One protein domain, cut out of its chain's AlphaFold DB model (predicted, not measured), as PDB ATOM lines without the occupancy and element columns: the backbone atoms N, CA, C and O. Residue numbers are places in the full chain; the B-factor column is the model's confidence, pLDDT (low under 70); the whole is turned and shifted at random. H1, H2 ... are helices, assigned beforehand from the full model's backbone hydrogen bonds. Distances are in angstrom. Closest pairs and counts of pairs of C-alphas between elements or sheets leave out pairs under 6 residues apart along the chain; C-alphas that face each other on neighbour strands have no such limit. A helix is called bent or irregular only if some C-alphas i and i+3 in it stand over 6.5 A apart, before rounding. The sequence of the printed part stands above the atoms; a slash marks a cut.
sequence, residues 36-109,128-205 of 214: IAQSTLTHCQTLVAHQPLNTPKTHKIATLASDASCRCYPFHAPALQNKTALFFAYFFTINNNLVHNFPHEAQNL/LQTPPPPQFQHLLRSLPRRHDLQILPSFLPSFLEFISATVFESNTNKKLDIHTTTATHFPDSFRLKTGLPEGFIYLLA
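AT A GLANCE: This is residues 36 to 109 and 128 to 205 of the 214 residues of an uncharacterized protein of Aspergillus sclerotiicarbonarius (strain CBS 121057 / IBT 28362) (UniProt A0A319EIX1). H1, H2 and H3 form an up-and-down bundle, each running against the one before; beside it H7 and H8 pack on H6 at steep tilts in a second, looser group. Short H5 lies near H3, short H4 near H6, and residues 179 to 185 stick out. The printed part has 152 residues with eight named helices, H1 to H8, and no named strand: all helix. It is compact, with a radius of gyration of the C-alphas of 15.9 A and spans of 47 by 34 by 31 A.

HOW THE PARTS SIT: H1, residues 36 to 49, and H2, residues 55 to 72, touch as a hairpin, their closest C-alphas, Leu 41 and Ala 62, 5.0 A apart. H2 and H3, residues 78 to 98, form another hairpin at a steep tilt of 43 degrees, with the closest C-alphas, Ser 66 and Ala 85, 4.8 A apart. H6, residues 152 to 171, only just touches H3, with 3 pairs of C-alphas within 8 A, through residues 163 to 166 alone; the closest are Asn 95 and Thr 166, 6.6 A apart. H7, residues 186 to 195, touches H6, closest at the C-alphas of Phe 162 and Thr 194, 4.9 A. H8, residues 197 to 204, touches H6 at the C-alphas of Phe 155 and Gly 199, 5.6 A. H4, residues 104 to 108, and H5, residues 134 to 141, touch no helix. Every O i to N i+4 pair is within hydrogen-bond range in H1, H5 and H7, against 12 of 14 in H2, 16 of 17 in H3, 14 of 16 in H6, 2 of 4 in H8 and 0 of 1 in H4, which has 2 of 2 O i to N i+3 pairs.

IN THESE COORDINATES: H1 begins at C-alpha 36 (388.305, 317.018, 190.830). H2 is 25.6 A long, H6 27.9 A and H3 28.3 A; H3 is irregular, C-alphas 95 and 98 being 7.0 A apart. H8 ends at C-alpha 204 (383.721, 300.195, 185.003).

THE WHOLE: The C-alphas farthest apart, Gln 38 and Thr 181, are 47.7 A apart. Residues 110 to 127 are not printed; C-alphas 109 and 128 are 9.0 A apart across the cut. The link from H6 to H7 is long. The mean pLDDT of the printed part is 72.2; residues 97 to 109 and 128 to 155 are among those under 70.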
ATOM      1  N   ILE A  36     388.803 318.177 190.073       92.00
ATOM      2  CA  ILE A  36     388.305 317.018 190.830       92.00
ATOM      3  C   ILE A  36     388.946 316.969 192.218       92.00
ATOM      4  O   ILE A  36     388.250 316.736 193.207       92.00
ATOM      5  N   ALA A  37     390.254 317.225 192.313       91.19
ATOM      6  CA  ALA A  37     390.959 317.276 193.592       91.19
ATOM      7  C   ALA A  37     390.356 318.333 194.528       91.19
ATOM      8  O   ALA A  37     390.029 318.027 195.677       91.19
ATOM      9  N   GLN A  38     390.126 319.548 194.022       91.94
ATOM     10  CA  GLN A  38     389.533 320.627 194.806       91.94
ATOM     11  C   GLN A  38     388.079 320.328 195.187       91.94
ATOM     12  O   GLN A  38     387.703 320.525 196.340       91.94
ATOM     13  N   SER A  39     387.264 319.819 194.256       89.25
ATOM     14  CA  SER A  39     385.870 319.447 194.539       89.25
ATOM     15  C   SER A  39     385.785 318.369 195.622       89.25
ATOM     16  O   SER A  39     385.005 318.502 196.566       89.25
ATOM     17  N   THR A  40     386.639 317.346 195.532       89.31
ATOM     18  CA  THR A  40     386.717 316.264 196.521       89.31
ATOM     19  C   THR A  40     387.156 316.798 197.883       89.31
ATOM     20  O   THR A  40     386.545 316.468 198.896       89.31
ATOM     21  N   LEU A  41     388.173 317.667 197.921       89.56
ATOM     22  CA  LEU A  41     388.660 318.275 199.158       89.56
ATOM     23  C   LEU A  41     387.581 319.107 199.850       89.56
ATOM     24  O   LEU A  41     387.340 318.899 201.040       89.56
ATOM     25  N   THR A  42     386.915 320.000 199.114       87.31
ATOM     26  CA  THR A  42     385.814 320.820 199.640       87.31
ATOM     27  C   THR A  42     384.735 319.931 200.251       87.31
ATOM     28  O   THR A  42     384.293 320.164 201.373       87.31
ATOM     29  N   HIS A  43     384.365 318.853 199.557       82.69
ATOM     30  CA  HIS A  43     383.354 317.923 200.047       82.69
ATOM     31  C   HIS A  43     383.786 317.210 201.332       82.69
ATOM     32  O   HIS A  43     383.033 317.144 202.304       82.69
ATOM     33  N   CYS A  44     385.021 316.711 201.378       80.94
ATOM     34  CA  CYS A  44     385.567 316.087 202.577       80.94
ATOM     35  C   CYS A  44     385.647 317.068 203.758       80.94
ATOM     36  O   CYS A  44     385.393 316.673 204.894       80.94
ATOM     37  N   GLN A  45     385.953 318.344 203.512       82.56
ATOM     38  CA  GLN A  45     385.948 319.387 204.541       82.56
ATOM     39  C   GLN A  45     384.538 319.650 205.084       82.56
ATOM     40  O   GLN A  45     384.380 319.779 206.296       82.56
ATOM     41  N   THR A  46     383.505 319.649 204.234       77.75
ATOM     42  CA  THR A  46     382.107 319.740 204.687       77.75
ATOM     43  C   THR A  46     381.724 318.558 205.578       77.75
ATOM     44  O   THR A  46     381.092 318.747 206.614       77.75
ATOM     45  N   LEU A  47     382.154 317.338 205.238       70.06
ATOM     46  CA  LEU A  47     381.903 316.160 206.080       70.06
ATOM     47  C   LEU A  47     382.560 316.286 207.462       70.06
ATOM     48  O   LEU A  47     381.945 315.932 208.464       70.06
ATOM     49  N   VAL A  48     383.781 316.824 207.523       69.88
ATOM     50  CA  VAL A  48     384.507 317.087 208.779       69.88
ATOM     51  C   VAL A  48     383.863 318.214 209.582       69.88
ATOM     52  O   VAL A  48     383.843 318.157 210.802       69.88
ATOM     53  N   ALA A  49     383.291 319.231 208.939       66.62
ATOM     54  CA  ALA A  49     382.587 320.292 209.661       66.62
ATOM     55  C   ALA A  49     381.374 319.759 210.448       66.62
ATOM     56  O   ALA A  49     380.980 320.338 211.458       66.62
ATOM     57  N   HIS A  50     380.800 318.636 210.009       65.44
ATOM     58  CA  HIS A  50     379.633 318.011 210.627       65.44
ATOM     59  C   HIS A  50     379.956 316.760 211.461       65.44
ATOM     60  O   HIS A  50     379.039 316.151 212.013       65.44
ATOM     61  N   GLN A  51     381.225 316.343 211.551       62.34
ATOM     62  CA  GLN A  51     381.639 315.112 212.233       62.34
ATOM     63  C   GLN A  51     383.018 315.276 212.885       62.34
ATOM     64  O   GLN A  51     383.868 315.959 212.329       62.34
ATOM     65  N   PRO A  52     383.323 314.600 214.006       59.50
ATOM     66  CA  PRO A  52     384.648 314.647 214.629       59.50
ATOM     67  C   PRO A  52     385.683 313.820 213.832       59.50
ATOM     68  O   PRO A  52     386.245 312.841 214.323       59.50
ATOM     69  N   LEU A  53     385.912 314.181 212.569       61.56
ATOM     70  CA  LEU A  53     386.912 313.595 211.683       61.56
ATOM     71  C   LEU A  53     388.237 314.367 211.804       61.56
ATOM     72  O   LEU A  53     388.264 315.583 211.962       61.56
ATOM     73  N   ASN A  54     389.365 313.663 211.716       66.06
ATOM     74  CA  ASN A  54     390.702 314.254 211.830       66.06
ATOM     75  C   ASN A  54     391.097 315.006 210.537       66.06
ATOM     76  O   ASN A  54     391.358 314.377 209.510       66.06
ATOM     77  N   THR A  55     391.188 316.340 210.603       61.12
ATOM     78  CA  THR A  55     391.439 317.246 209.462       61.12
ATOM     79  C   THR A  55     392.711 316.937 208.647       61.12
ATOM     80  O   THR A  55     392.617 316.881 207.419       61.12
ATOM     81  N   PRO A  56     393.890 316.665 209.249       65.56
ATOM     82  CA  PRO A  56     395.066 316.190 208.507       65.56
ATOM     83  C   PRO A  56     394.823 314.946 207.639       65.56
ATOM     84  O   PRO A  56     395.366 314.829 206.539       65.56
ATOM     85  N   LYS A  57     393.989 314.009 208.105       76.75
ATOM     86  CA  LYS A  57     393.649 312.809 207.327       76.75
ATOM     87  C   LYS A  57     392.694 313.123 206.176       76.75
ATOM     88  O   LYS A  57     392.763 312.454 205.149       76.75
ATOM     89  N   THR A  58     391.855 314.145 206.314       79.50
ATOM     90  CA  THR A  58     390.890 314.584 205.297       79.50
ATOM     91  C   THR A  58     391.570 314.986 203.996       79.50
ATOM     92  O   THR A  58     391.174 314.514 202.935       79.50
ATOM     93  N   HIS A  59     392.631 315.796 204.066       84.31
ATOM     94  CA  HIS A  59     393.366 316.200 202.865       84.31
ATOM     95  C   HIS A  59     393.982 314.986 202.159       84.31
ATOM     96  O   HIS A  59     393.841 314.825 200.951       84.31
ATOM     97  N   LYS A  60     394.613 314.082 202.921       87.94
ATOM     98  CA  LYS A  60     395.194 312.850 202.372       87.94
ATOM     99  C   LYS A  60     394.138 311.962 201.706       87.94
ATOM    100  O   LYS A  60     394.399 311.410 200.643       87.94
ATOM    101  N   ILE A  61     392.960 311.830 202.320       87.31
ATOM    102  CA  ILE A  61     391.830 311.085 201.754       87.31
ATOM    103  C   ILE A  61     391.375 311.716 200.440       87.31
ATOM    104  O   ILE A  61     391.247 310.996 199.454       87.31
ATOM    105  N   ALA A  62     391.179 313.036 200.410       89.31
ATOM    106  CA  ALA A  62     390.737 313.741 199.214       89.31
ATOM    107  C   ALA A  62     391.722 313.565 198.050       89.31
ATOM    108  O   ALA A  62     391.302 313.197 196.957       89.31
ATOM    109  N   THR A  63     393.026 313.731 198.300       91.19
ATOM    110  CA  THR A  63     394.074 313.523 197.288       91.19
ATOM    111  C   THR A  63     394.097 312.085 196.773       91.19
ATOM    112  O   THR A  63     394.096 311.861 195.566       91.19
ATOM    113  N   LEU A  64     394.085 311.091 197.669       92.00
ATOM    114  CA  LEU A  64     394.070 309.683 197.259       92.00
ATOM    115  C   LEU A  64     392.820 309.345 196.446       92.00
ATOM    116  O   LEU A  64     392.895 308.573 195.496       92.00
ATOM    117  N   ALA A  65     391.677 309.912 196.815       92.12
ATOM    118  CA  ALA A  65     390.409 309.652 196.161       92.12
ATOM    119  C   ALA A  65     390.320 310.278 194.763       92.12
ATOM    120  O   ALA A  65     389.880 309.608 193.825       92.12
ATOM    121  N   SER A  66     390.784 311.520 194.597       94.12
ATOM    122  CA  SER A  66     390.864 312.163 193.283       94.12
ATOM    123  C   SER A  66     391.835 311.435 192.358       94.12
ATOM    124  O   SER A  66     391.495 311.170 191.204       94.12
ATOM    125  N   ASP A  67     393.005 311.048 192.874       93.88
ATOM    126  CA  ASP A  67     394.015 310.311 192.112       93.88
ATOM    127  C   ASP A  67     393.504 308.928 191.705       93.88
ATOM    128  O   ASP A  67     393.640 308.537 190.547       93.88
ATOM    129  N   ALA A  68     392.884 308.190 192.634       92.38
ATOM    130  CA  ALA A  68     392.322 306.872 192.359       92.38
ATOM    131  C   ALA A  68     391.228 306.944 191.289       92.38
ATOM    132  O   ALA A  68     391.231 306.142 190.360       92.38
ATOM    133  N   SER A  69     390.339 307.938 191.361       91.44
ATOM    134  CA  SER A  69     389.315 308.141 190.335       91.44
ATOM    135  C   SER A  69     389.925 308.351 188.946       91.44
ATOM    136  O   SER A  69     389.597 307.628 188.006       91.44
ATOM    137  N   CYS A  70     390.878 309.280 188.834       91.25
ATOM    138  CA  CYS A  70     391.499 309.625 187.556       91.25
ATOM    139  C   CYS A  70     392.365 308.484 186.991       91.25
ATOM    140  O   CYS A  70     392.429 308.305 185.778       91.25
ATOM    141  N   ARG A  71     393.030 307.700 187.852       90.50
ATOM    142  CA  ARG A  71     393.907 306.588 187.441       90.50
ATOM    143  C   ARG A  71     393.148 305.307 187.119       90.50
ATOM    144  O   ARG A  71     393.520 304.613 186.181       90.50
ATOM    145  N   CYS A  72     392.130 304.969 187.909       88.44
ATOM    146  CA  CYS A  72     391.369 303.732 187.734       88.44
ATOM    147  C   CYS A  72     390.282 303.866 186.664       88.44
ATOM    148  O   CYS A  72     389.940 302.871 186.031       88.44
ATOM    149  N   TYR A  73     389.769 305.080 186.440       87.06
ATOM    150  CA  TYR A  73     388.698 305.349 185.478       87.06
ATOM    151  C   TYR A  73     389.060 306.502 184.524       87.06
ATOM    152  O   TYR A  73     388.338 307.502 184.436       87.06
ATOM    153  N   PRO A  74     390.179 306.395 183.780       87.25
ATOM    154  CA  PRO A  74     390.631 307.459 182.880       87.25
ATOM    155  C   PRO A  74     389.683 307.681 181.689       87.25
ATOM    156  O   PRO A  74     389.704 308.742 181.080       87.25
ATOM    157  N   PHE A  75     388.841 306.694 181.372       85.38
ATOM    158  CA  PHE A  75     387.861 306.725 180.281       85.38
ATOM    159  C   PHE A  75     386.539 307.418 180.654       85.38
ATOM    160  O   PHE A  75     385.676 307.602 179.800       85.38
ATOM    161  N   HIS A  76     386.347 307.789 181.921       85.12
ATOM    162  CA  HIS A  76     385.152 308.504 182.359       85.12
ATOM    163  C   HIS A  76     385.204 309.990 182.011       85.12
ATOM    164  O   HIS A  76     386.243 310.638 182.133       85.12
ATOM    165  N   ALA A  77     384.039 310.563 181.703       85.81
ATOM    166  CA  ALA A  77     383.878 312.010 181.633       85.81
ATOM    167  C   ALA A  77     384.201 312.668 182.997       85.81
ATOM    168  O   ALA A  77     383.904 312.072 184.042       85.81
ATOM    169  N   PRO A  78     384.716 313.914 183.028       86.56
ATOM    170  CA  PRO A  78     385.116 314.583 184.272       86.56
ATOM    171  C   PRO A  78     384.023 314.635 185.347       86.56
ATOM    172  O   PRO A  78     384.303 314.473 186.532       86.56
ATOM    173  N   ALA A  79     382.757 314.801 184.948       82.88
ATOM    174  CA  ALA A  79     381.625 314.800 185.874       82.88
ATOM    175  C   ALA A  79     381.453 313.450 186.595       82.88
ATOM    176  O   ALA A  79     381.189 313.414 187.800       82.88
ATOM    177  N   LEU A  80     381.636 312.337 185.878       81.81
ATOM    178  CA  LEU A  80     381.576 310.998 186.456       81.81
ATOM    179  C   LEU A  80     382.830 310.702 187.286       81.81
ATOM    180  O   LEU A  80     382.703 310.186 188.391       81.81
ATOM    181  N   GLN A  81     384.016 311.117 186.832       87.56
ATOM    182  CA  GLN A  81     385.242 311.023 187.634       87.56
ATOM    183  C   GLN A  81     385.121 311.790 188.955       87.56
ATOM    184  O   GLN A  81     385.582 311.306 189.989       87.56
ATOM    185  N   ASN A  82     384.457 312.947 188.970       85.38
ATOM    186  CA  ASN A  82     384.211 313.678 190.209       85.38
ATOM    187  C   ASN A  82     383.329 312.870 191.176       85.38
ATOM    188  O   ASN A  82     383.666 312.705 192.345       85.38
ATOM    189  N   LYS A  83     382.234 312.281 190.676       82.38
ATOM    190  CA  LYS A  83     381.359 311.395 191.466       82.38
ATOM    191  C   LYS A  83     382.110 310.165 191.989       82.38
ATOM    192  O   LYS A  83     381.956 309.799 193.153       82.38
ATOM    193  N   THR A  84     382.957 309.558 191.161       85.00
ATOM    194  CA  THR A  84     383.817 308.433 191.544       85.00
ATOM    195  C   THR A  84     384.855 308.835 192.594       85.00
ATOM    196  O   THR A  84     385.092 308.078 193.532       85.00
ATOM    197  N   ALA A  85     385.435 310.034 192.502       89.06
ATOM    198  CA  ALA A  85     386.357 310.550 193.511       89.06
ATOM    199  C   ALA A  85     385.652 310.725 194.861       89.06
ATOM    200  O   ALA A  85     386.158 310.269 195.883       89.06
ATOM    201  N   LEU A  86     384.433 311.270 194.876       84.75
ATOM    202  CA  LEU A  86     383.631 311.329 196.100       84.75
ATOM    203  C   LEU A  86     383.358 309.930 196.668       84.75
ATOM    204  O   LEU A  86     383.485 309.722 197.873       84.75
ATOM    205  N   PHE A  87     383.057 308.952 195.810       82.44
ATOM    206  CA  PHE A  87     382.882 307.562 196.229       82.44
ATOM    207  C   PHE A  87     384.140 306.971 196.894       82.44
ATOM    208  O   PHE A  87     384.050 306.434 198.001       82.44
ATOM    209  N   PHE A  88     385.322 307.139 196.291       87.50
ATOM    210  CA  PHE A  88     386.590 306.748 196.917       87.50
ATOM    211  C   PHE A  88     386.825 307.463 198.249       87.50
ATOM    212  O   PHE A  88     387.254 306.839 199.221       87.50
ATOM    213  N   ALA A  89     386.528 308.762 198.317       85.31
ATOM    214  CA  ALA A  89     386.708 309.542 199.531       85.31
ATOM    215  C   ALA A  89     385.838 309.005 200.675       85.31
ATOM    216  O   ALA A  89     386.312 308.905 201.810       85.31
ATOM    217  N   TYR A  90     384.603 308.584 200.388       79.25
ATOM    218  CA  TYR A  90     383.747 307.921 201.372       79.25
ATOM    219  C   TYR A  90     384.314 306.592 201.841       79.25
ATOM    220  O   TYR A  90     384.424 306.377 203.047       79.25
ATOM    221  N   PHE A  91     384.709 305.731 200.902       81.69
ATOM    222  CA  PHE A  91     385.314 304.442 201.215       81.69
ATOM    223  C   PHE A  91     386.532 304.615 202.138       81.69
ATOM    224  O   PHE A  91     386.605 304.006 203.207       81.69
ATOM    225  N   PHE A  92     387.447 305.531 201.802       84.56
ATOM    226  CA  PHE A  92     388.625 305.812 202.624       84.56
ATOM    227  C   PHE A  92     388.293 306.466 203.968       84.56
ATOM    228  O   PHE A  92     388.998 306.215 204.944       84.56
ATOM    229  N   THR A  93     387.250 307.294 204.042       77.56
ATOM    230  CA  THR A  93     386.819 307.930 205.297       77.56
ATOM    231  C   THR A  93     386.244 306.905 206.267       77.56
ATOM    232  O   THR A  93     386.623 306.904 207.440       77.56
ATOM    233  N   ILE A  94     385.385 306.002 205.782       75.19
ATOM    234  CA  ILE A  94     384.833 304.913 206.595       75.19
ATOM    235  C   ILE A  94     385.966 304.021 207.094       75.19
ATOM    236  O   ILE A  94     386.088 303.830 208.299       75.19
ATOM    237  N   ASN A  95     386.838 303.576 206.188       74.88
ATOM    238  CA  ASN A  95     387.922 302.655 206.516       74.88
ATOM    239  C   ASN A  95     388.959 303.253 207.493       74.88
ATOM    240  O   ASN A  95     389.517 302.536 208.315       74.88
ATOM    241  N   ASN A  96     389.236 304.566 207.429       70.44
ATOM    242  CA  ASN A  96     390.303 305.184 208.233       70.44
ATOM    243  C   ASN A  96     389.855 305.908 209.511       70.44
ATOM    244  O   ASN A  96     390.698 306.118 210.388       70.44
ATOM    245  N   ASN A  97     388.608 306.391 209.593       62.69
ATOM    246  CA  ASN A  97     388.235 307.382 210.611       62.69
ATOM    247  C   ASN A  97     386.935 307.092 211.367       62.69
ATOM    248  O   ASN A  97     386.862 307.420 212.548       62.69
ATOM    249  N   LEU A  98     385.910 306.519 210.732       56.25
ATOM    250  CA  LEU A  98     384.576 306.473 211.351       56.25
ATOM    251  C   LEU A  98     384.381 305.336 212.351       56.25
ATOM    252  O   LEU A  98     383.484 305.396 213.185       56.25
ATOM    253  N   VAL A  99     385.228 304.316 212.320       53.41
ATOM    254  CA  VAL A  99     384.948 303.068 213.034       53.41
ATOM    255  C   VAL A  99     385.288 303.094 214.522       53.41
ATOM    256  O   VAL A  99     384.789 302.269 215.281       53.41
ATOM    257  N   HIS A 100     386.109 304.044 214.967       51.09
ATOM    258  CA  HIS A 100     386.416 304.198 216.392       51.09
ATOM    259  C   HIS A 100     385.315 304.948 217.157       51.09
ATOM    260  O   HIS A 100     385.228 304.810 218.371       51.09
ATOM    261  N   ASN A 101     384.459 305.689 216.445       49.00
ATOM    262  CA  ASN A 101     383.362 306.485 217.006       49.00
ATOM    263  C   ASN A 101     381.986 305.976 216.550       49.00
ATOM    264  O   ASN A 101     381.001 306.717 216.610       49.00
ATOM    265  N   PHE A 102     381.914 304.738 216.050       49.56
ATOM    266  CA  PHE A 102     380.650 304.152 215.630       49.56
ATOM    267  C   PHE A 102     379.739 304.026 216.859       49.56
ATOM    268  O   PHE A 102     380.144 303.393 217.838       49.56
ATOM    269  N   PRO A 103     378.532 304.619 216.854       48.31
ATOM    270  CA  PRO A 103     377.616 304.447 217.967       48.31
ATOM    271  C   PRO A 103     377.292 302.958 218.117       48.31
ATOM    272  O   PRO A 103     377.076 302.258 217.121       48.31
ATOM    273  N   HIS A 104     377.232 302.485 219.367       48.19
ATOM    274  CA  HIS A 104     376.802 301.128 219.732       48.19
ATOM    275  C   HIS A 104     375.510 300.696 219.006       48.19
ATOM    276  O   HIS A 104     375.291 299.517 218.768       48.19
ATOM    277  N   GLU A 105     374.682 301.646 218.577       43.28
ATOM    278  CA  GLU A 105     373.436 301.451 217.829       43.28
ATOM    279  C   GLU A 105     373.603 300.706 216.496       43.28
ATOM    280  O   GLU A 105     372.721 299.944 216.109       43.28
ATOM    281  N   ALA A 106     374.735 300.848 215.804       46.03
ATOM    282  CA  ALA A 106     374.985 300.097 214.573       46.03
ATOM    283  C   ALA A 106     375.555 298.689 214.803       46.03
ATOM    284  O   ALA A 106     375.673 297.919 213.853       46.03
ATOM    285  N   GLN A 107     375.824 298.312 216.057       47.09
ATOM    286  CA  GLN A 107     376.013 296.907 216.444       47.09
ATOM    287  C   GLN A 107     374.700 296.113 216.296       47.09
ATOM    288  O   GLN A 107     374.733 294.890 216.225       47.09
ATOM    289  N   ASN A 108     373.563 296.817 216.173       44.06
ATOM    290  CA  ASN A 108     372.243 296.255 215.882       44.06
ATOM    291  C   ASN A 108     371.871 296.310 214.387       44.06
ATOM    292  O   ASN A 108     370.728 296.009 214.042       44.06
ATOM    293  N   LEU A 109     372.793 296.685 213.481       45.38
ATOM    294  CA  LEU A 109     372.625 296.331 212.066       45.38
ATOM    295  C   LEU A 109     372.586 294.806 212.030       45.38
ATOM    296  O   LEU A 109     373.554 294.178 212.467       45.38
ATOM    297  N   LEU A 128     367.162 297.236 205.860       38.25
ATOM    298  CA  LEU A 128     366.630 298.601 205.729       38.25
ATOM    299  C   LEU A 128     365.829 299.107 206.945       38.25
ATOM    300  O   LEU A 128     365.370 300.249 206.916       38.25
ATOM    301  N   GLN A 129     365.612 298.290 207.982       39.56
ATOM    302  CA  GLN A 129     364.709 298.652 209.086       39.56
ATOM    303  C   GLN A 129     365.364 299.504 210.182       39.56
ATOM    304  O   GLN A 129     364.665 300.257 210.859       39.56
ATOM    305  N   THR A 130     366.690 299.456 210.331       43.53
ATOM    306  CA  THR A 130     367.430 300.393 211.184       43.53
ATOM    307  C   THR A 130     367.936 301.562 210.337       43.53
ATOM    308  O   THR A 130     368.689 301.350 209.382       43.53
ATOM    309  N   PRO A 131     367.535 302.813 210.639       44.88
ATOM    310  CA  PRO A 131     368.061 303.955 209.917       44.88
ATOM    311  C   PRO A 131     369.581 304.001 210.125       44.88
ATOM    312  O   PRO A 131     370.049 303.832 211.254       44.88
ATOM    313  N   PRO A 132     370.371 304.233 209.063       49.62
ATOM    314  CA  PRO A 132     371.810 304.382 209.207       49.62
ATOM    315  C   PRO A 132     372.096 305.512 210.209       49.62
ATOM    316  O   PRO A 132     371.300 306.461 210.278       49.62
ATOM    317  N   PRO A 133     373.205 305.449 210.972       50.28
ATOM    318  CA  PRO A 133     373.563 306.507 211.911       50.28
ATOM    319  C   PRO A 133     373.497 307.887 211.235       50.28
ATOM    320  O   PRO A 133     373.800 307.978 210.044       50.28
ATOM    321  N   PRO A 134     373.155 308.982 211.934       53.62
ATOM    322  CA  PRO A 134     373.031 310.314 211.323       53.62
ATOM    323  C   PRO A 134     374.273 310.740 210.520       53.62
ATOM    324  O   PRO A 134     374.171 311.364 209.463       53.62
ATOM    325  N   GLN A 135     375.448 310.302 210.980       53.00
ATOM    326  CA  GLN A 135     376.738 310.465 210.309       53.00
ATOM    327  C   GLN A 135     376.763 309.791 208.920       53.00
ATOM    328  O   GLN A 135     377.263 310.361 207.951       53.00
ATOM    329  N   PHE A 136     376.154 308.610 208.801       53.56
ATOM    330  CA  PHE A 136     375.942 307.899 207.541       53.56
ATOM    331  C   PHE A 136     374.764 308.439 206.744       53.56
ATOM    332  O   PHE A 136     374.791 308.355 205.527       53.56
ATOM    333  N   GLN A 137     373.740 309.023 207.366       58.12
ATOM    334  CA  GLN A 137     372.644 309.641 206.615       58.12
ATOM    335  C   GLN A 137     373.133 310.824 205.797       58.12
ATOM    336  O   GLN A 137     372.742 310.951 204.641       58.12
ATOM    337  N   HIS A 138     374.009 311.661 206.361       57.19
ATOM    338  CA  HIS A 138     374.651 312.716 205.582       57.19
ATOM    339  C   HIS A 138     375.453 312.101 204.434       57.19
ATOM    340  O   HIS A 138     375.235 312.487 203.294       57.19
ATOM    341  N   LEU A 139     376.272 311.082 204.725       56.03
ATOM    342  CA  LEU A 139     377.089 310.341 203.758       56.03
ATOM    343  C   LEU A 139     376.272 309.751 202.595       56.03
ATOM    344  O   LEU A 139     376.627 309.918 201.437       56.03
ATOM    345  N   LEU A 140     375.160 309.082 202.910       58.50
ATOM    346  CA  LEU A 140     374.245 308.435 201.971       58.50
ATOM    347  C   LEU A 140     373.418 309.457 201.186       58.50
ATOM    348  O   LEU A 140     373.092 309.212 200.030       58.50
ATOM    349  N   ARG A 141     373.087 310.608 201.790       61.03
ATOM    350  CA  ARG A 141     372.447 311.742 201.098       61.03
ATOM    351  C   ARG A 141     373.413 312.466 200.168       61.03
ATOM    352  O   ARG A 141     372.971 313.063 199.193       61.03
ATOM    353  N   SER A 142     374.703 312.428 200.487       54.78
ATOM    354  CA  SER A 142     375.772 313.022 199.696       54.78
ATOM    355  C   SER A 142     376.427 312.033 198.724       54.78
ATOM    356  O   SER A 142     377.318 312.425 197.966       54.78
ATOM    357  N   LEU A 143     375.988 310.769 198.702       58.09
ATOM    358  CA  LEU A 143     376.191 309.902 197.545       58.09
ATOM    359  C   LEU A 143     375.440 310.505 196.348       58.09
ATOM    360  O   LEU A 143     374.390 311.129 196.534       58.09
ATOM    361  N   PRO A 144     375.942 310.323 195.114       52.97
ATOM    362  CA  PRO A 144     375.196 310.705 193.921       52.97
ATOM    363  C   PRO A 144     373.767 310.149 194.010       52.97
ATOM    364  O   PRO A 144     373.573 308.994 194.395       52.97
ATOM    365  N   ARG A 145     372.760 310.995 193.744       51.81
ATOM    366  CA  ARG A 145     371.343 310.664 193.981       51.81
ATOM    367  C   ARG A 145     370.949 309.354 193.286       51.81
ATOM    368  O   ARG A 145     371.549 308.962 192.293       51.81
ATOM    369  N   ARG A 146     369.852 308.738 193.745       44.34
ATOM    370  CA  ARG A 146     369.270 307.483 193.210       44.34
ATOM    371  C   ARG A 146     369.110 307.426 191.680       44.34
ATOM    372  O   ARG A 146     369.015 306.335 191.130       44.34
ATOM    373  N   HIS A 147     369.052 308.571 191.004       43.34
ATOM    374  CA  HIS A 147     368.908 308.674 189.548       43.34
ATOM    375  C   HIS A 147     370.248 308.818 188.807       43.34
ATOM    376  O   HIS A 147     370.330 308.478 187.633       43.34
ATOM    377  N   ASP A 148     371.302 309.223 189.518       48.06
ATOM    378  CA  ASP A 148     372.653 309.474 189.005       48.06
ATOM    379  C   ASP A 148     373.568 308.253 189.103       48.06
ATOM    380  O   ASP A 148     374.709 308.301 188.660       48.06
ATOM    381  N   LEU A 149     373.104 307.183 189.741       49.88
ATOM    382  CA  LEU A 149     373.726 305.871 189.768       49.88
ATOM    383  C   LEU A 149     372.562 304.881 189.860       49.88
ATOM    384  O   LEU A 149     372.143 304.510 190.957       49.88
ATOM    385  N   GLN A 150     372.040 304.402 188.726       51.72
ATOM    386  CA  GLN A 150     371.073 303.280 188.665       51.72
ATOM    387  C   GLN A 150     371.666 301.936 189.170       51.72
ATOM    388  O   GLN A 150     371.219 300.851 188.813       51.72
ATOM    389  N   ILE A 151     372.706 302.024 189.994       53.56
ATOM    390  CA  ILE A 151     373.570 300.989 190.543       53.56
ATOM    391  C   ILE A 151     373.064 300.560 191.938       53.56
ATOM    392  O   ILE A 151     373.478 299.540 192.480       53.56
ATOM    393  N   LEU A 152     372.127 301.316 192.525       54.88
ATOM    394  CA  LEU A 152     371.692 301.163 193.918       54.88
ATOM    395  C   LEU A 152     371.198 299.766 194.348       54.88
ATOM    396  O   LEU A 152     371.521 299.398 195.476       54.88
ATOM    397  N   PRO A 153     370.437 298.991 193.542       57.56
ATOM    398  CA  PRO A 153     369.895 297.711 194.009       57.56
ATOM    399  C   PRO A 153     370.982 296.698 194.379       57.56
ATOM    400  O   PRO A 153     370.820 295.960 195.345       57.56
ATOM    401  N   SER A 154     372.095 296.704 193.642       61.84
ATOM    402  CA  SER A 154     373.239 295.820 193.883       61.84
ATOM    403  C   SER A 154     374.308 296.482 194.749       61.84
ATOM    404  O   SER A 154     375.003 295.802 195.481       61.84
ATOM    405  N   PHE A 155     374.421 297.811 194.710       69.19
ATOM    406  CA  PHE A 155     375.423 298.552 195.473       69.19
ATOM    407  C   PHE A 155     375.091 298.677 196.963       69.19
ATOM    408  O   PHE A 155     375.979 298.579 197.809       69.19
ATOM    409  N   LEU A 156     373.823 298.943 197.296       72.06
ATOM    410  CA  LEU A 156     373.430 299.221 198.675       72.06
ATOM    411  C   LEU A 156     373.675 298.020 199.609       72.06
ATOM    412  O   LEU A 156     374.247 298.251 200.674       72.06
ATOM    413  N   PRO A 157     373.330 296.767 199.244       72.81
ATOM    414  CA  PRO A 157     373.664 295.603 200.064       72.81
ATOM    415  C   PRO A 157     375.170 295.482 200.325       72.81
ATOM    416  O   PRO A 157     375.583 295.436 201.481       72.81
ATOM    417  N   SER A 158     376.002 295.550 199.282       74.75
ATOM    418  CA  SER A 158     377.459 295.406 199.401       74.75
ATOM    419  C   SER A 158     378.084 296.535 200.223       74.75
ATOM    420  O   SER A 158     379.007 296.311 201.000       74.75
ATOM    421  N   PHE A 159     377.559 297.758 200.105       76.94
ATOM    422  CA  PHE A 159     378.005 298.892 200.911       76.94
ATOM    423  C   PHE A 159     377.651 298.730 202.397       76.94
ATOM    424  O   PHE A 159     378.446 299.089 203.267       76.94
ATOM    425  N   LEU A 160     376.484 298.161 202.709       76.88
ATOM    426  CA  LEU A 160     376.085 297.862 204.086       76.88
ATOM    427  C   LEU A 160     376.905 296.703 204.671       76.88
ATOM    428  O   LEU A 160     377.319 296.779 205.828       76.88
ATOM    429  N   GLU A 161     377.223 295.686 203.869       80.25
ATOM    430  CA  GLU A 161     378.164 294.629 204.259       80.25
ATOM    431  C   GLU A 161     379.568 295.176 204.526       80.25
ATOM    432  O   GLU A 161     380.192 294.800 205.518       80.25
ATOM    433  N   PHE A 162     380.046 296.104 203.692       83.62
ATOM    434  CA  PHE A 162     381.302 296.814 203.911       83.62
ATOM    435  C   PHE A 162     381.305 297.550 205.253       83.62
ATOM    436  O   PHE A 162     382.241 297.393 206.038       83.62
ATOM    437  N   ILE A 163     380.244 298.302 205.562       77.50
ATOM    438  CA  ILE A 163     380.115 298.998 206.850       77.50
ATOM    439  C   ILE A 163     380.151 297.995 208.008       77.50
ATOM    440  O   ILE A 163     380.938 298.173 208.937       77.50
ATOM    441  N   SER A 164     379.347 296.932 207.936       77.62
ATOM    442  CA  SER A 164     379.285 295.889 208.966       77.62
ATOM    443  C   SER A 164     380.650 295.231 209.200       77.62
ATOM    444  O   SER A 164     381.110 295.135 210.339       77.62
ATOM    445  N   ALA A 165     381.345 294.853 208.124       80.88
ATOM    446  CA  ALA A 165     382.667 294.243 208.197       80.88
ATOM    447  C   ALA A 165     383.713 295.204 208.777       80.88
ATOM    448  O   ALA A 165     384.537 294.797 209.594       80.88
ATOM    449  N   THR A 166     383.645 296.487 208.416       77.81
ATOM    450  CA  THR A 166     384.560 297.498 208.954       77.81
ATOM    451  C   THR A 166     384.327 297.691 210.459       77.81
ATOM    452  O   THR A 166     385.285 297.678 211.231       77.81
ATOM    453  N   VAL A 167     383.064 297.786 210.906       75.44
ATOM    454  CA  VAL A 167     382.695 297.853 212.339       75.44
ATOM    455  C   VAL A 167     383.245 296.657 213.107       75.44
ATOM    456  O   VAL A 167     383.870 296.825 214.156       75.44
ATOM    457  N   PHE A 168     383.067 295.457 212.559       77.88
ATOM    458  CA  PHE A 168     383.644 294.246 213.122       77.88
ATOM    459  C   PHE A 168     385.180 294.338 213.232       77.88
ATOM    460  O   PHE A 168     385.726 294.059 214.300       77.88
ATOM    461  N   GLU A 169     385.886 294.803 212.192       76.94
ATOM    462  CA  GLU A 169     387.349 294.976 212.220       76.94
ATOM    463  C   GLU A 169     387.807 295.883 213.372       76.94
ATOM    464  O   GLU A 169     388.718 295.533 214.126       76.94
ATOM    465  N   SER A 170     387.143 297.028 213.548       72.94
ATOM    466  CA  SER A 170     387.465 297.988 214.610       72.94
ATOM    467  C   SER A 170     387.218 297.421 216.003       72.94
ATOM    468  O   SER A 170     388.086 297.542 216.870       72.94
ATOM    469  N   ASN A 171     386.091 296.730 216.206       69.88
ATOM    470  CA  ASN A 171     385.747 296.117 217.493       69.88
ATOM    471  C   ASN A 171     386.756 295.046 217.911       69.88
ATOM    472  O   ASN A 171     387.063 294.898 219.092       69.88
ATOM    473  N   THR A 172     387.317 294.319 216.945       73.19
ATOM    474  CA  THR A 172     388.358 293.327 217.233       73.19
ATOM    475  C   THR A 172     389.722 293.962 217.512       73.19
ATOM    476  O   THR A 172     390.642 293.261 217.926       73.19
ATOM    477  N   ASN A 173     389.881 295.276 217.296       67.12
ATOM    478  CA  ASN A 173     391.122 296.034 217.471       67.12
ATOM    479  C   ASN A 173     392.341 295.344 216.828       67.12
ATOM    480  O   ASN A 173     393.438 295.328 217.391       67.12
ATOM    481  N   LYS A 174     392.134 294.707 215.665       64.62
ATOM    482  CA  LYS A 174     393.145 293.904 214.947       64.62
ATOM    483  C   LYS A 174     393.696 292.702 215.736       64.62
ATOM    484  O   LYS A 174     394.745 292.166 215.382       64.62
ATOM    485  N   LYS A 175     393.003 292.274 216.795       66.69
ATOM    486  CA  LYS A 175     393.347 291.130 217.658       66.69
ATOM    487  C   LYS A 175     392.494 289.892 217.382       66.69
ATOM    488  O   LYS A 175     392.467 288.986 218.207       66.69
ATOM    489  N   LEU A 176     391.785 289.849 216.256       68.62
ATOM    490  CA  LEU A 176     391.006 288.674 215.901       68.62
ATOM    491  C   LEU A 176     391.946 287.492 215.632       68.62
ATOM    492  O   LEU A 176     392.690 287.494 214.650       68.62
ATOM    493  N   ASP A 177     391.904 286.498 216.517       67.00
ATOM    494  CA  ASP A 177     392.602 285.233 216.321       67.00
ATOM    495  C   ASP A 177     391.688 284.292 215.535       67.00
ATOM    496  O   ASP A 177     390.770 283.666 216.067       67.00
ATOM    497  N   ILE A 178     391.874 284.286 214.217       65.94
ATOM    498  CA  ILE A 178     391.130 283.407 213.323       65.94
ATOM    499  C   ILE A 178     391.921 282.111 213.245       65.94
ATOM    500  O   ILE A 178     392.986 282.063 212.625       65.94
ATOM    501  N   HIS A 179     391.381 281.042 213.822       67.94
ATOM    502  CA  HIS A 179     391.900 279.704 213.576       67.94
ATOM    503  C   HIS A 179     391.674 279.347 212.101       67.94
ATOM    504  O   HIS A 179     390.606 278.886 211.700       67.94
ATOM    505  N   THR A 180     392.695 279.567 211.273       62.03
ATOM    506  CA  THR A 180     392.649 279.337 209.819       62.03
ATOM    507  C   THR A 180     392.374 277.880 209.451       62.03
ATOM    508  O   THR A 180     391.995 277.603 208.320       62.03
ATOM    509  N   THR A 181     392.516 276.952 210.399       62.41
ATOM    510  CA  THR A 181     392.198 275.528 210.243       62.41
ATOM    511  C   THR A 181     390.705 275.221 210.332       62.41
ATOM    512  O   THR A 181     390.262 274.246 209.736       62.41
ATOM    513  N   THR A 182     389.921 276.017 211.064       73.06
ATOM    514  CA  THR A 182     388.468 275.816 211.228       73.06
ATOM    515  C   THR A 182     387.644 276.837 210.449       73.06
ATOM    516  O   THR A 182     386.510 276.553 210.077       73.06
ATOM    517  N   ALA A 183     388.222 277.999 210.150       79.38
ATOM    518  CA  ALA A 183     387.595 279.073 209.389       79.38
ATOM    519  C   ALA A 183     388.406 279.396 208.120       79.38
ATOM    520  O   ALA A 183     388.795 280.539 207.883       79.38
ATOM    521  N   THR A 184     388.673 278.375 207.300       82.38
ATOM    522  CA  THR A 184     389.533 278.450 206.100       82.38
ATOM    523  C   THR A 184     389.097 279.521 205.096       82.38
ATOM    524  O   THR A 184     389.945 280.167 204.491       82.38
ATOM    525  N   HIS A 185     387.791 279.757 204.951       85.06
ATOM    526  CA  HIS A 185     387.225 280.741 204.016       85.06
ATOM    527  C   HIS A 185     387.041 282.142 204.606       85.06
ATOM    528  O   HIS A 185     386.678 283.075 203.885       85.06
ATOM    529  N   PHE A 186     387.253 282.310 205.914       84.31
ATOM    530  CA  PHE A 186     387.003 283.586 206.576       84.31
ATOM    531  C   PHE A 186     387.854 284.731 206.004       84.31
ATOM    532  O   PHE A 186     387.269 285.777 205.724       84.31
ATOM    533  N   PRO A 187     389.179 284.581 205.777       83.69
ATOM    534  CA  PRO A 187     389.997 285.674 205.250       83.69
ATOM    535  C   PRO A 187     389.487 286.208 203.907       83.69
ATOM    536  O   PRO A 187     389.358 287.421 203.743       83.69
ATOM    537  N   ASP A 188     389.129 285.315 202.984       84.00
ATOM    538  CA  ASP A 188     388.637 285.692 201.657       84.00
ATOM    539  C   ASP A 188     387.248 286.328 201.736       84.00
ATOM    540  O   ASP A 188     387.021 287.398 201.171       84.00
ATOM    541  N   SER A 189     386.329 285.727 202.501       85.00
ATOM    542  CA  SER A 189     384.981 286.275 202.697       85.00
ATOM    543  C   SER A 189     385.023 287.665 203.338       85.00
ATOM    544  O   SER A 189     384.352 288.594 202.884       85.00
ATOM    545  N   PHE A 190     385.865 287.840 204.357       85.38
ATOM    546  CA  PHE A 190     386.044 289.122 205.022       85.38
ATOM    547  C   PHE A 190     386.682 290.159 204.092       85.38
ATOM    548  O   PHE A 190     386.274 291.326 204.079       85.38
ATOM    549  N   ARG A 191     387.643 289.743 203.257       86.12
ATOM    550  CA  ARG A 191     388.273 290.620 202.267       86.12
ATOM    551  C   ARG A 191     387.297 291.077 201.186       86.12
ATOM    552  O   ARG A 191     387.358 292.239 200.793       86.12
ATOM    553  N   LEU A 192     386.396 290.210 200.729       85.94
ATOM    554  CA  LEU A 192     385.352 290.580 199.768       85.94
ATOM    555  C   LEU A 192     384.426 291.658 200.344       85.94
ATOM    556  O   LEU A 192     384.173 292.660 199.679       85.94
ATOM    557  N   LYS A 193     384.009 291.520 201.607       84.94
ATOM    558  CA  LYS A 193     383.150 292.510 202.278       84.94
ATOM    559  C   LYS A 193     383.860 293.844 202.510       84.94
ATOM    560  O   LYS A 193     383.334 294.897 202.170       84.94
ATOM    561  N   THR A 194     385.084 293.814 203.037       84.00
ATOM    562  CA  THR A 194     385.876 295.031 203.318       84.00
ATOM    563  C   THR A 194     386.446 295.701 202.063       84.00
ATOM    564  O   THR A 194     386.765 296.888 202.081       84.00
ATOM    565  N   GLY A 195     386.601 294.958 200.966       84.75
ATOM    566  CA  GLY A 195     387.143 295.457 199.703       84.75
ATOM    567  C   GLY A 195     386.116 296.130 198.793       84.75
ATOM    568  O   GLY A 195     386.520 296.859 197.890       84.75
ATOM    569  N   LEU A 196     384.817 295.891 199.018       84.50
ATOM    570  CA  LEU A 196     383.706 296.421 198.217       84.50
ATOM    571  C   LEU A 196     383.907 296.262 196.685       84.50
ATOM    572  O   LEU A 196     383.695 297.218 195.934       84.50
ATOM    573  N   PRO A 197     384.331 295.083 196.180       82.88
ATOM    574  CA  PRO A 197     384.730 294.918 194.782       82.88
ATOM    575  C   PRO A 197     383.588 295.226 193.811       82.88
ATOM    576  O   PRO A 197     383.808 295.885 192.801       82.88
ATOM    577  N   GLU A 198     382.361 294.823 194.139       77.31
ATOM    578  CA  GLU A 198     381.176 295.060 193.310       77.31
ATOM    579  C   GLU A 198     380.933 296.556 193.094       77.31
ATOM    580  O   GLU A 198     380.731 296.987 191.961       77.31
ATOM    581  N   GLY A 199     381.045 297.368 194.152       75.25
ATOM    582  CA  GLY A 199     380.872 298.818 194.059       75.25
ATOM    583  C   GLY A 199     381.855 299.474 193.088       75.25
ATOM    584  O   GLY A 199     381.471 300.387 192.362       75.25
ATOM    585  N   PHE A 200     383.091 298.973 193.019       80.50
ATOM    586  CA  PHE A 200     384.090 299.445 192.059       80.50
ATOM    587  C   PHE A 200     383.893 298.855 190.655       80.50
ATOM    588  O   PHE A 200     384.018 299.577 189.673       80.50
ATOM    589  N   ILE A 201     383.516 297.581 190.528       80.81
ATOM    590  CA  ILE A 201     383.240 296.957 189.223       80.81
ATOM    591  C   ILE A 201     382.092 297.672 188.509       80.81
ATOM    592  O   ILE A 201     382.176 297.916 187.309       80.81
ATOM    593  N   TYR A 202     381.047 298.078 189.229       74.19
ATOM    594  CA  TYR A 202     379.943 298.823 188.622       74.19
ATOM    595  C   TYR A 202     380.351 300.185 188.058       74.19
ATOM    596  O   TYR A 202     379.690 300.691 187.152       74.19
ATOM    597  N   LEU A 203     381.440 300.771 188.556       75.56
ATOM    598  CA  LEU A 203     381.990 301.988 187.981       75.56
ATOM    599  C   LEU A 203     382.695 301.721 186.646       75.56
ATOM    600  O   LEU A 203     382.876 302.664 185.905       75.56
ATOM    601  N   LEU A 204     383.060 300.485 186.288       75.12
ATOM    602  CA  LEU A 204     383.721 300.195 185.003       75.12
ATOM    603  C   LEU A 204     382.782 300.290 183.791       75.12
ATOM    604  O   LEU A 204     383.244 300.529 182.680       75.12
ATOM    605  N   ALA A 205     381.479 300.084 183.991       69.75
ATOM    606  CA  ALA A 205     380.482 300.066 182.923       69.75
ATOM    607  C   ALA A 205     379.274 300.934 183.310       69.75
ATOM    608  O   ALA A 205     378.197 300.405 183.615       69.75
TER     609      ALA A 205